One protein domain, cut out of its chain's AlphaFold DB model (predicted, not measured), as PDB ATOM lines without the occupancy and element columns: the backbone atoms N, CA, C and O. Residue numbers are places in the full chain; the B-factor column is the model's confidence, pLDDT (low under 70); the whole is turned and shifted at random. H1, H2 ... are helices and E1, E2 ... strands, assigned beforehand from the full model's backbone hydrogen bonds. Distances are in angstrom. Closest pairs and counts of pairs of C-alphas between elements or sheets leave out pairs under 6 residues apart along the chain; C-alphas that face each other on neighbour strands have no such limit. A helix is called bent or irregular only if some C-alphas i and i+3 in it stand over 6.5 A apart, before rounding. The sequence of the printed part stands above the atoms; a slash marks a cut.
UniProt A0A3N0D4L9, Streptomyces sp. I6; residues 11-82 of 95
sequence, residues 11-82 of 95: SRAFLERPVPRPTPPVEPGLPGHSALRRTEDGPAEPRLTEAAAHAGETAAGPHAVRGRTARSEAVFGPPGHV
ATOM      1  N   SER A  11     183.785 122.198 170.761       92.25
ATOM      2  CA  SER A  11     182.731 121.938 171.733       92.25
ATOM      3  C   SER A  11     181.620 121.083 171.125       92.25
ATOM      4  O   SER A  11     181.409 121.044 169.911       92.25
ATOM      5  N   ARG A  12     180.832 120.432 171.981       90.94
ATOM      6  CA  ARG A  12     179.658 119.685 171.524       90.94
ATOM      7  C   ARG A  12     178.654 120.581 170.785       90.94
ATOM      8  O   ARG A  12     178.139 120.182 169.750       90.94
ATOM      9  N   ALA A  13     178.489 121.821 171.245       92.69
ATOM     10  CA  ALA A  13     177.641 122.822 170.603       92.69
ATOM     11  C   ALA A  13     178.059 123.121 169.149       92.69
ATOM     12  O   ALA A  13     177.206 123.353 168.297       92.69
ATOM     13  N   PHE A  14     179.359 123.075 168.835       91.88
ATOM     14  CA  PHE A  14     179.831 123.223 167.456       91.88
ATOM     15  C   PHE A  14     179.344 122.076 166.555       91.88
ATOM     16  O   PHE A  14     178.955 122.317 165.412       91.88
ATOM     17  N   LEU A  15     179.333 120.844 167.076       90.75
ATOM     18  CA  LEU A  15     178.899 119.641 166.354       90.75
ATOM     19  C   LEU A  15     177.370 119.535 166.256       90.75
ATOM     20  O   LEU A  15     176.859 118.901 165.338       90.75
ATOM     21  N   GLU A  16     176.644 120.166 167.178       90.50
ATOM     22  CA  GLU A  16     175.177 120.216 167.215       90.50
ATOM     23  C   GLU A  16     174.574 121.284 166.291       90.50
ATOM     24  O   GLU A  16     173.351 121.352 166.149       90.50
ATOM     25  N   ARG A  17     175.406 122.100 165.627       90.31
ATOM     26  CA  ARG A  17     174.946 123.088 164.643       90.31
ATOM     27  C   ARG A  17     174.077 122.409 163.573       90.31
ATOM     28  O   ARG A  17     174.555 121.501 162.889       90.31
ATOM     29  N   PRO A  18     172.822 122.853 163.378       84.50
ATOM     30  CA  PRO A  18     171.952 122.260 162.376       84.50
ATOM     31  C   PRO A  18     172.490 122.538 160.970       84.50
ATOM     32  O   PRO A  18     172.987 123.627 160.679       84.50
ATOM     33  N   VAL A  19     172.347 121.560 160.073       82.56
ATOM     34  CA  VAL A  19     172.642 121.765 158.652       82.56
ATOM     35  C   VAL A  19     171.541 122.652 158.048       82.56
ATOM     36  O   VAL A  19     170.367 122.275 158.128       82.56
ATOM     37  N   PRO A  20     171.876 123.809 157.445       81.19
ATOM     38  CA  PRO A  20     170.877 124.709 156.876       81.19
ATOM     39  C   PRO A  20     170.133 124.074 155.688       81.19
ATOM     40  O   PRO A  20     170.628 123.147 155.038       81.19
ATOM     41  N   ARG A  21     168.920 124.578 155.415       79.31
ATOM     42  CA  ARG A  21     168.099 124.212 154.250       79.31
ATOM     43  C   ARG A  21     167.896 125.441 153.344       79.31
ATOM     44  O   ARG A  21     167.481 126.471 153.870       79.31
ATOM     45  N   PRO A  22     168.136 125.340 152.018       81.88
ATOM     46  CA  PRO A  22     168.650 124.166 151.300       81.88
ATOM     47  C   PRO A  22     170.075 123.794 151.744       81.88
ATOM     48  O   PRO A  22     170.821 124.638 152.231       81.88
ATOM     49  N   THR A  23     170.430 122.511 151.623       81.81
ATOM     50  CA  THR A  23     171.751 122.027 152.049       81.81
ATOM     51  C   THR A  23     172.838 122.627 151.164       81.81
ATOM     52  O   THR A  23     172.741 122.512 149.941       81.81
ATOM     53  N   PRO A  24     173.866 123.260 151.749       81.94
ATOM     54  CA  PRO A  24     174.932 123.853 150.969       81.94
ATOM     55  C   PRO A  24     175.816 122.750 150.365       81.94
ATOM     56  O   PRO A  24     175.994 121.698 150.985       81.94
ATOM     57  N   PRO A  25     176.414 122.986 149.186       78.81
ATOM     58  CA  PRO A  25     177.348 122.034 148.583       78.81
ATOM     59  C   PRO A  25     178.620 121.851 149.430       78.81
ATOM     60  O   PRO A  25     179.248 120.798 149.371       78.81
ATOM     61  N   VAL A  26     178.975 122.858 150.236       83.31
ATOM     62  CA  VAL A  26     180.150 122.882 151.113       83.31
ATOM     63  C   VAL A  26     179.702 123.159 152.547       83.31
ATOM     64  O   VAL A  26     178.879 124.044 152.781       83.31
ATOM     65  N   GLU A  27     180.240 122.413 153.511       85.94
ATOM     66  CA  GLU A  27     180.062 122.710 154.934       85.94
ATOM     67  C   GLU A  27     181.068 123.805 155.339       85.94
ATOM     68  O   GLU A  27     182.271 123.615 155.158       85.94
ATOM     69  N   PRO A  28     180.608 124.971 155.831       80.88
ATOM     70  CA  PRO A  28     181.485 126.125 156.036       80.88
ATOM     71  C   PRO A  28     182.236 126.120 157.376       80.88
ATOM     72  O   PRO A  28     183.115 126.952 157.569       80.88
ATOM     73  N   GLY A  29     181.867 125.259 158.327       88.06
ATOM     74  CA  GLY A  29     182.391 125.288 159.692       88.06
ATOM     75  C   GLY A  29     183.646 124.448 159.917       88.06
ATOM     76  O   GLY A  29     184.397 124.752 160.830       88.06
ATOM     77  N   LEU A  30     183.876 123.399 159.130       89.44
ATOM     78  CA  LEU A  30     184.968 122.437 159.293       89.44
ATOM     79  C   LEU A  30     186.255 122.803 158.538       89.44
ATOM     80  O   LEU A  30     187.332 122.556 159.094       89.44
ATOM     81  N   PRO A  31     186.217 123.357 157.308       92.44
ATOM     82  CA  PRO A  31     187.433 123.771 156.623       92.44
ATOM     83  C   PRO A  31     188.234 124.770 157.460       92.44
ATOM     84  O   PRO A  31     187.699 125.727 158.014       92.44
ATOM     85  N   GLY A  32     189.539 124.539 157.560       90.75
ATOM     86  CA  GLY A  32     190.447 125.324 158.389       90.75
ATOM     87  C   GLY A  32     190.819 124.662 159.716       90.75
ATOM     88  O   GLY A  32     191.926 124.932 160.186       90.75
ATOM     89  N   HIS A  33     189.981 123.772 160.261       91.38
ATOM     90  CA  HIS A  33     190.314 122.961 161.438       91.38
ATOM     91  C   HIS A  33     191.355 121.882 161.113       91.38
ATOM     92  O   HIS A  33     191.468 121.436 159.972       91.38
ATOM     93  N   SER A  34     192.089 121.418 162.126       93.56
ATOM     94  CA  SER A  34     193.019 120.288 162.003       93.56
ATOM     95  C   SER A  34     192.435 119.032 162.638       93.56
ATOM     96  O   SER A  34     191.897 119.078 163.745       93.56
ATOM     97  N   ALA A  35     192.569 117.895 161.959       92.12
ATOM     98  CA  ALA A  35     192.258 116.595 162.538       92.12
ATOM     99  C   ALA A  35     193.533 116.007 163.147       92.12
ATOM    100  O   ALA A  35     194.507 115.790 162.439       92.12
ATOM    101  N   LEU A  36     193.526 115.727 164.448       92.88
ATOM    102  CA  LEU A  36     194.653 115.088 165.125       92.88
ATOM    103  C   LEU A  36     194.424 113.579 165.220       92.88
ATOM    104  O   LEU A  36     193.455 113.122 165.830       92.88
ATOM    105  N   ARG A  37     195.367 112.799 164.693       93.06
ATOM    106  CA  ARG A  37     195.430 111.351 164.893       93.06
ATOM    107  C   ARG A  37     196.751 110.980 165.552       93.06
ATOM    108  O   ARG A  37     197.813 111.245 165.007       93.06
ATOM    109  N   ARG A  38     196.686 110.314 166.705       93.25
ATOM    110  CA  ARG A  38     197.868 109.717 167.343       93.25
ATOM    111  C   ARG A  38     198.220 108.408 166.626       93.25
ATOM    112  O   ARG A  38     197.338 107.564 166.450       93.25
ATOM    113  N   THR A  39     199.467 108.260 166.189       93.56
ATOM    114  CA  THR A  39     200.007 107.036 165.575       93.56
ATOM    115  C   THR A  39     201.270 106.597 166.316       93.56
ATOM    116  O   THR A  39     201.755 107.317 167.189       93.56
ATOM    117  N   GLU A  40     201.779 105.409 165.993       94.88
ATOM    118  CA  GLU A  40     203.043 104.900 166.542       94.88
ATOM    119  C   GLU A  40     204.242 105.747 166.079       94.88
ATOM    120  O   GLU A  40     205.130 106.030 166.875       94.88
ATOM    121  N   ASP A  41     204.201 106.260 164.846       93.94
ATOM    122  CA  ASP A  41     205.218 107.162 164.276       93.94
ATOM    123  C   ASP A  41     205.111 108.620 164.767       93.94
ATOM    124  O   ASP A  41     205.926 109.468 164.404       93.94
ATOM    125  N   GLY A  42     204.090 108.938 165.571       92.19
ATOM    126  CA  GLY A  42     203.831 110.278 166.099       92.19
ATOM    127  C   GLY A  42     202.452 110.850 165.735       92.19
ATOM    128  O   GLY A  42     201.578 110.164 165.209       92.19
ATOM    129  N   PRO A  43     202.170 112.118 166.080       92.56
ATOM    130  CA  PRO A  43     200.906 112.757 165.728       92.56
ATOM    131  C   PRO A  43     200.846 113.106 164.232       92.56
ATOM    132  O   PRO A  43     201.707 113.811 163.714       92.56
ATOM    133  N   ALA A  44     199.782 112.670 163.556       92.81
ATOM    134  CA  ALA A  44     199.403 113.152 162.231       92.81
ATOM    135  C   ALA A  44     198.342 114.256 162.373       92.81
ATOM    136  O   ALA A  44     197.290 114.024 162.972       92.81
ATOM    137  N   GLU A  45     198.616 115.438 161.817       93.50
ATOM    138  CA  GLU A  45     197.772 116.639 161.956       93.50
ATOM    139  C   GLU A  45     197.411 117.277 160.600       93.50
ATOM    140  O   GLU A  45     197.818 118.406 160.314       93.50
ATOM    141  N   PRO A  46     196.670 116.584 159.714       93.50
ATOM    142  CA  PRO A  46     196.179 117.198 158.487       93.50
ATOM    143  C   PRO A  46     195.194 118.339 158.774       93.50
ATOM    144  O   PRO A  46     194.284 118.216 159.600       93.50
ATOM    145  N   ARG A  47     195.331 119.431 158.016       93.62
ATOM    146  CA  ARG A  47     194.336 120.506 157.956       93.62
ATOM    147  C   ARG A  47     193.192 120.094 157.035       93.62
ATOM    148  O   ARG A  47     193.427 119.660 155.910       93.62
ATOM    149  N   LEU A  48     191.960 120.258 157.498       92.69
ATOM    150  CA  LEU A  48     190.762 120.066 156.692       92.69
ATOM    151  C   LEU A  48     190.652 121.214 155.688       92.69
ATOM    152  O   LEU A  48     190.606 122.383 156.073       92.69
ATOM    153  N   THR A  49     190.615 120.887 154.402       94.75
ATOM    154  CA  THR A  49     190.473 121.871 153.319       94.75
ATOM    155  C   THR A  49     189.074 121.879 152.725       94.75
ATOM    156  O   THR A  49     188.633 122.904 152.220       94.75
ATOM    157  N   GLU A  50     188.364 120.756 152.815       92.38
ATOM    158  CA  GLU A  50     187.052 120.566 152.209       92.38
ATOM    159  C   GLU A  50     186.150 119.743 153.129       92.38
ATOM    160  O   GLU A  50     186.593 118.802 153.792       92.38
ATOM    161  N   ALA A  51     184.868 120.100 153.152       91.69
ATOM    162  CA  ALA A  51     183.826 119.371 153.857       91.69
ATOM    163  C   ALA A  51     182.496 119.530 153.113       91.69
ATOM    164  O   ALA A  51     182.209 120.592 152.562       91.69
ATOM    165  N   ALA A  52     181.671 118.485 153.114       87.88
ATOM    166  CA  ALA A  52     180.347 118.486 152.502       87.88
ATOM    167  C   ALA A  52     179.273 118.206 153.557       87.88
ATOM    168  O   ALA A  52     179.472 117.390 154.460       87.88
ATOM    169  N   ALA A  53     178.125 118.872 153.426       85.12
ATOM    170  CA  ALA A  53     176.991 118.702 154.322       85.12
ATOM    171  C   ALA A  53     175.922 117.782 153.711       85.12
ATOM    172  O   ALA A  53     175.655 117.811 152.511       85.12
ATOM    173  N   HIS A  54     175.264 116.989 154.560       79.62
ATOM    174  CA  HIS A  54     174.139 116.129 154.180       79.62
ATOM    175  C   HIS A  54     173.016 116.267 155.216       79.62
ATOM    176  O   HIS A  54     173.141 115.769 156.333       79.62
ATOM    177  N   ALA A  55     171.914 116.937 154.872       74.06
ATOM    178  CA  ALA A  55     170.767 117.109 155.772       74.06
ATOM    179  C   ALA A  55     169.743 115.955 155.672       74.06
ATOM    180  O   ALA A  55     168.656 116.117 155.113       74.06
ATOM    181  N   GLY A  56     170.067 114.806 156.272       64.94
ATOM    182  CA  GLY A  56     169.105 113.726 156.551       64.94
ATOM    183  C   GLY A  56     168.286 113.231 155.344       64.94
ATOM    184  O   GLY A  56     168.743 113.278 154.206       64.94
ATOM    185  N   GLU A  57     167.072 112.734 155.600       54.38
ATOM    186  CA  GLU A  57     166.201 112.061 154.612       54.38
ATOM    187  C   GLU A  57     165.865 112.917 153.376       54.38
ATOM    188  O   GLU A  57     165.715 112.386 152.281       54.38
ATOM    189  N   THR A  58     165.810 114.244 153.530       53.06
ATOM    190  CA  THR A  58     165.492 115.202 152.449       53.06
ATOM    191  C   THR A  58     166.705 115.750 151.695       53.06
ATOM    192  O   THR A  58     166.530 116.298 150.611       53.06
ATOM    193  N   ALA A  59     167.925 115.620 152.222       52.38
ATOM    194  CA  ALA A  59     169.141 115.991 151.502       52.38
ATOM    195  C   ALA A  59     170.066 114.783 151.440       52.38
ATOM    196  O   ALA A  59     170.870 114.518 152.337       52.38
ATOM    197  N   ALA A  60     169.896 114.038 150.353       45.91
ATOM    198  CA  ALA A  60     170.600 112.817 150.021       45.91
ATOM    199  C   ALA A  60     172.125 112.934 150.207       45.91
ATOM    200  O   ALA A  60     172.878 113.249 149.289       45.91
ATOM    201  N   GLY A  61     172.609 112.550 151.386       53.47
ATOM    202  CA  GLY A  61     173.779 111.691 151.436       53.47
ATOM    203  C   GLY A  61     173.322 110.281 151.035       53.47
ATOM    204  O   GLY A  61     172.303 109.826 151.563       53.47
ATOM    205  N   PRO A  62     174.034 109.540 150.165       56.81
ATOM    206  CA  PRO A  62     173.564 108.274 149.572       56.81
ATOM    207  C   PRO A  62     173.247 107.139 150.571       56.81
ATOM    208  O   PRO A  62     172.866 106.044 150.172       56.81
ATOM    209  N   HIS A  63     173.410 107.376 151.876       58.59
ATOM    210  CA  HIS A  63     173.286 106.386 152.948       58.59
ATOM    211  C   HIS A  63     172.152 106.662 153.944       58.59
ATOM    212  O   HIS A  63     171.909 105.799 154.781       58.59
ATOM    213  N   ALA A  64     171.482 107.821 153.878       59.31
ATOM    214  CA  ALA A  64     170.317 108.130 154.723       59.31
ATOM    215  C   ALA A  64     168.981 107.864 154.004       59.31
ATOM    216  O   ALA A  64     167.983 107.576 154.650       59.31
ATOM    217  N   VAL A  65     168.982 107.872 152.664       61.16
ATOM    218  CA  VAL A  65     167.789 107.693 151.809       61.16
ATOM    219  C   VAL A  65     167.074 106.352 152.035       61.16
ATOM    220  O   VAL A  65     165.876 106.246 151.814       61.16
ATOM    221  N   ARG A  66     167.790 105.313 152.490       71.00
ATOM    222  CA  ARG A  66     167.224 103.982 152.792       71.00
ATOM    223  C   ARG A  66     166.888 103.783 154.277       71.00
ATOM    224  O   ARG A  66     166.705 102.649 154.708       71.00
ATOM    225  N   GLY A  67     166.855 104.862 155.057       76.00
ATOM    226  CA  GLY A  67     166.619 104.811 156.494       76.00
ATOM    227  C   GLY A  67     167.786 104.224 157.298       76.00
ATOM    228  O   GLY A  67     168.932 104.106 156.837       76.00
ATOM    229  N   ARG A  68     167.493 103.891 158.558       82.94
ATOM    230  CA  ARG A  68     168.468 103.389 159.531       82.94
ATOM    231  C   ARG A  68     168.787 101.914 159.282       82.94
ATOM    232  O   ARG A  68     167.905 101.069 159.210       82.94
ATOM    233  N   THR A  69     170.076 101.604 159.206       85.56
ATOM    234  CA  THR A  69     170.633 100.243 159.131       85.56
ATOM    235  C   THR A  69     171.789 100.133 160.119       85.56
ATOM    236  O   THR A  69     172.349 101.162 160.497       85.56
ATOM    237  N   ALA A  70     172.242  98.921 160.457       86.25
ATOM    238  CA  ALA A  70     173.444  98.740 161.286       86.25
ATOM    239  C   ALA A  70     174.665  99.513 160.734       86.25
ATOM    240  O   ALA A  70     175.469 100.065 161.477       86.25
ATOM    241  N   ARG A  71     174.778  99.643 159.402       82.31
ATOM    242  CA  ARG A  71     175.864 100.387 158.740       82.31
ATOM    243  C   ARG A  71     175.694 101.910 158.797       82.31
ATOM    244  O   ARG A  71     176.680 102.635 158.641       82.31
ATOM    245  N   SER A  72     174.468 102.421 158.888       84.19
ATOM    246  CA  SER A  72     174.162 103.864 158.885       84.19
ATOM    247  C   SER A  72     173.764 104.405 160.256       84.19
ATOM    248  O   SER A  72     173.593 105.610 160.380       84.19
ATOM    249  N   GLU A  73     173.684 103.554 161.279       86.25
ATOM    250  CA  GLU A  73     173.162 103.871 162.608       86.25
ATOM    251  C   GLU A  73     173.741 105.150 163.221       86.25
ATOM    252  O   GLU A  73     172.985 106.004 163.675       86.25
ATOM    253  N   ALA A  74     175.061 105.332 163.144       85.06
ATOM    254  CA  ALA A  74     175.743 106.504 163.694       85.06
ATOM    255  C   ALA A  74     175.300 107.847 163.073       85.06
ATOM    256  O   ALA A  74     175.479 108.880 163.704       85.06
ATOM    257  N   VAL A  75     174.706 107.855 161.870       84.62
ATOM    258  CA  VAL A  75     174.152 109.076 161.241       84.62
ATOM    259  C   VAL A  75     172.844 109.516 161.910       84.62
ATOM    260  O   VAL A  75     172.497 110.689 161.850       84.62
ATOM    261  N   PHE A  76     172.125 108.587 162.547       81.12
ATOM    262  CA  PHE A  76     170.860 108.840 163.250       81.12
ATOM    263  C   PHE A  76     171.054 109.034 164.762       81.12
ATOM    264  O   PHE A  76     170.086 109.267 165.484       81.12
ATOM    265  N   GLY A  77     172.287 108.872 165.247       81.06
ATOM    266  CA  GLY A  77     172.655 109.085 166.640       81.06
ATOM    267  C   GLY A  77     172.888 110.563 166.967       81.06
ATOM    268  O   GLY A  77     172.765 111.428 166.098       81.06
ATOM    269  N   PRO A  78     173.240 110.871 168.225       87.25
ATOM    270  CA  PRO A  78     173.583 112.232 168.611       87.25
ATOM    271  C   PRO A  78     174.794 112.756 167.805       87.25
ATOM    272  O   PRO A  78     175.648 111.965 167.395       87.25
ATOM    273  N   PRO A  79     174.916 114.078 167.594       89.00
ATOM    274  CA  PRO A  79     176.080 114.655 166.928       89.00
ATOM    275  C   PRO A  79     177.399 114.356 167.653       89.00
ATOM    276  O   PRO A  79     177.440 114.194 168.873       89.00
ATOM    277  N   GLY A  80     178.487 114.299 166.881       88.44
ATOM    278  CA  GLY A  80     179.841 114.023 167.374       88.44
ATOM    279  C   GLY A  80     180.300 112.568 167.282       88.44
ATOM    280  O   GLY A  80     181.412 112.251 167.700       88.44
ATOM    281  N   HIS A  81     179.500 111.686 166.681       88.62
ATOM    282  CA  HIS A  81     179.920 110.325 166.356       88.62
ATOM    283  C   HIS A  81     180.537 110.238 164.955       88.62
ATOM    284  O   HIS A  81     179.993 110.747 163.975       88.62
ATOM    285  N   VAL A  82     181.666 109.533 164.843       89.00
ATOM    286  CA  VAL A  82     182.324 109.273 163.556       89.00
ATOM    287  C   VAL A  82     181.740 108.018 162.917       89.00
ATOM    288  O   VAL A  82     181.783 106.933 163.496       89.00
TER     289      VAL A  82
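This is residues 11 to 82 of the 95 residues of a protein of Streptomyces sp. I6 (UniProt A0A3N0D4L9). Little regular structure is here: a mostly looping chain runs out to a small two-strand hairpin, E1 and E2, at one end of the longest axis, then folds back to irregular loops at the other end. The printed part has 72 residues, with H1, E1 and E2 in that order; the class is mixed, and the named elements hold only 10 residues. It is loose, with a radius of gyration of the C-alphas of 14.3 A and spans of 41 by 28 by 22 A.

Start at H1, residues 12 to 15, too short for any O i to N i+4 pair; its one O i to N i+3 pair is within range. A long link of 21 residues leads to E1, residues 37 to 39. A tight link joins it to E2, residues 42 to 44, its antiparallel neighbour at 148 degrees in a hairpin. Look there for N 37 and O 44, 2.9 A apart, within hydrogen-bond range. H1 and E2 are apart.

Find C-alpha 12 at (179.658, 119.685, 171.524); H1 runs 5.2 A. E1 spans 6.3 A; E2 spans 6.5 A, ending at C-alpha 44, (199.403, 113.152, 162.231).

The C-alphas of Pro 22 and Asp 41 are farthest apart, 42.4 A. The printed part has no cut. Residues 45 to 82 hold no named element; pLDDT is under 70 at residues 56 to 65.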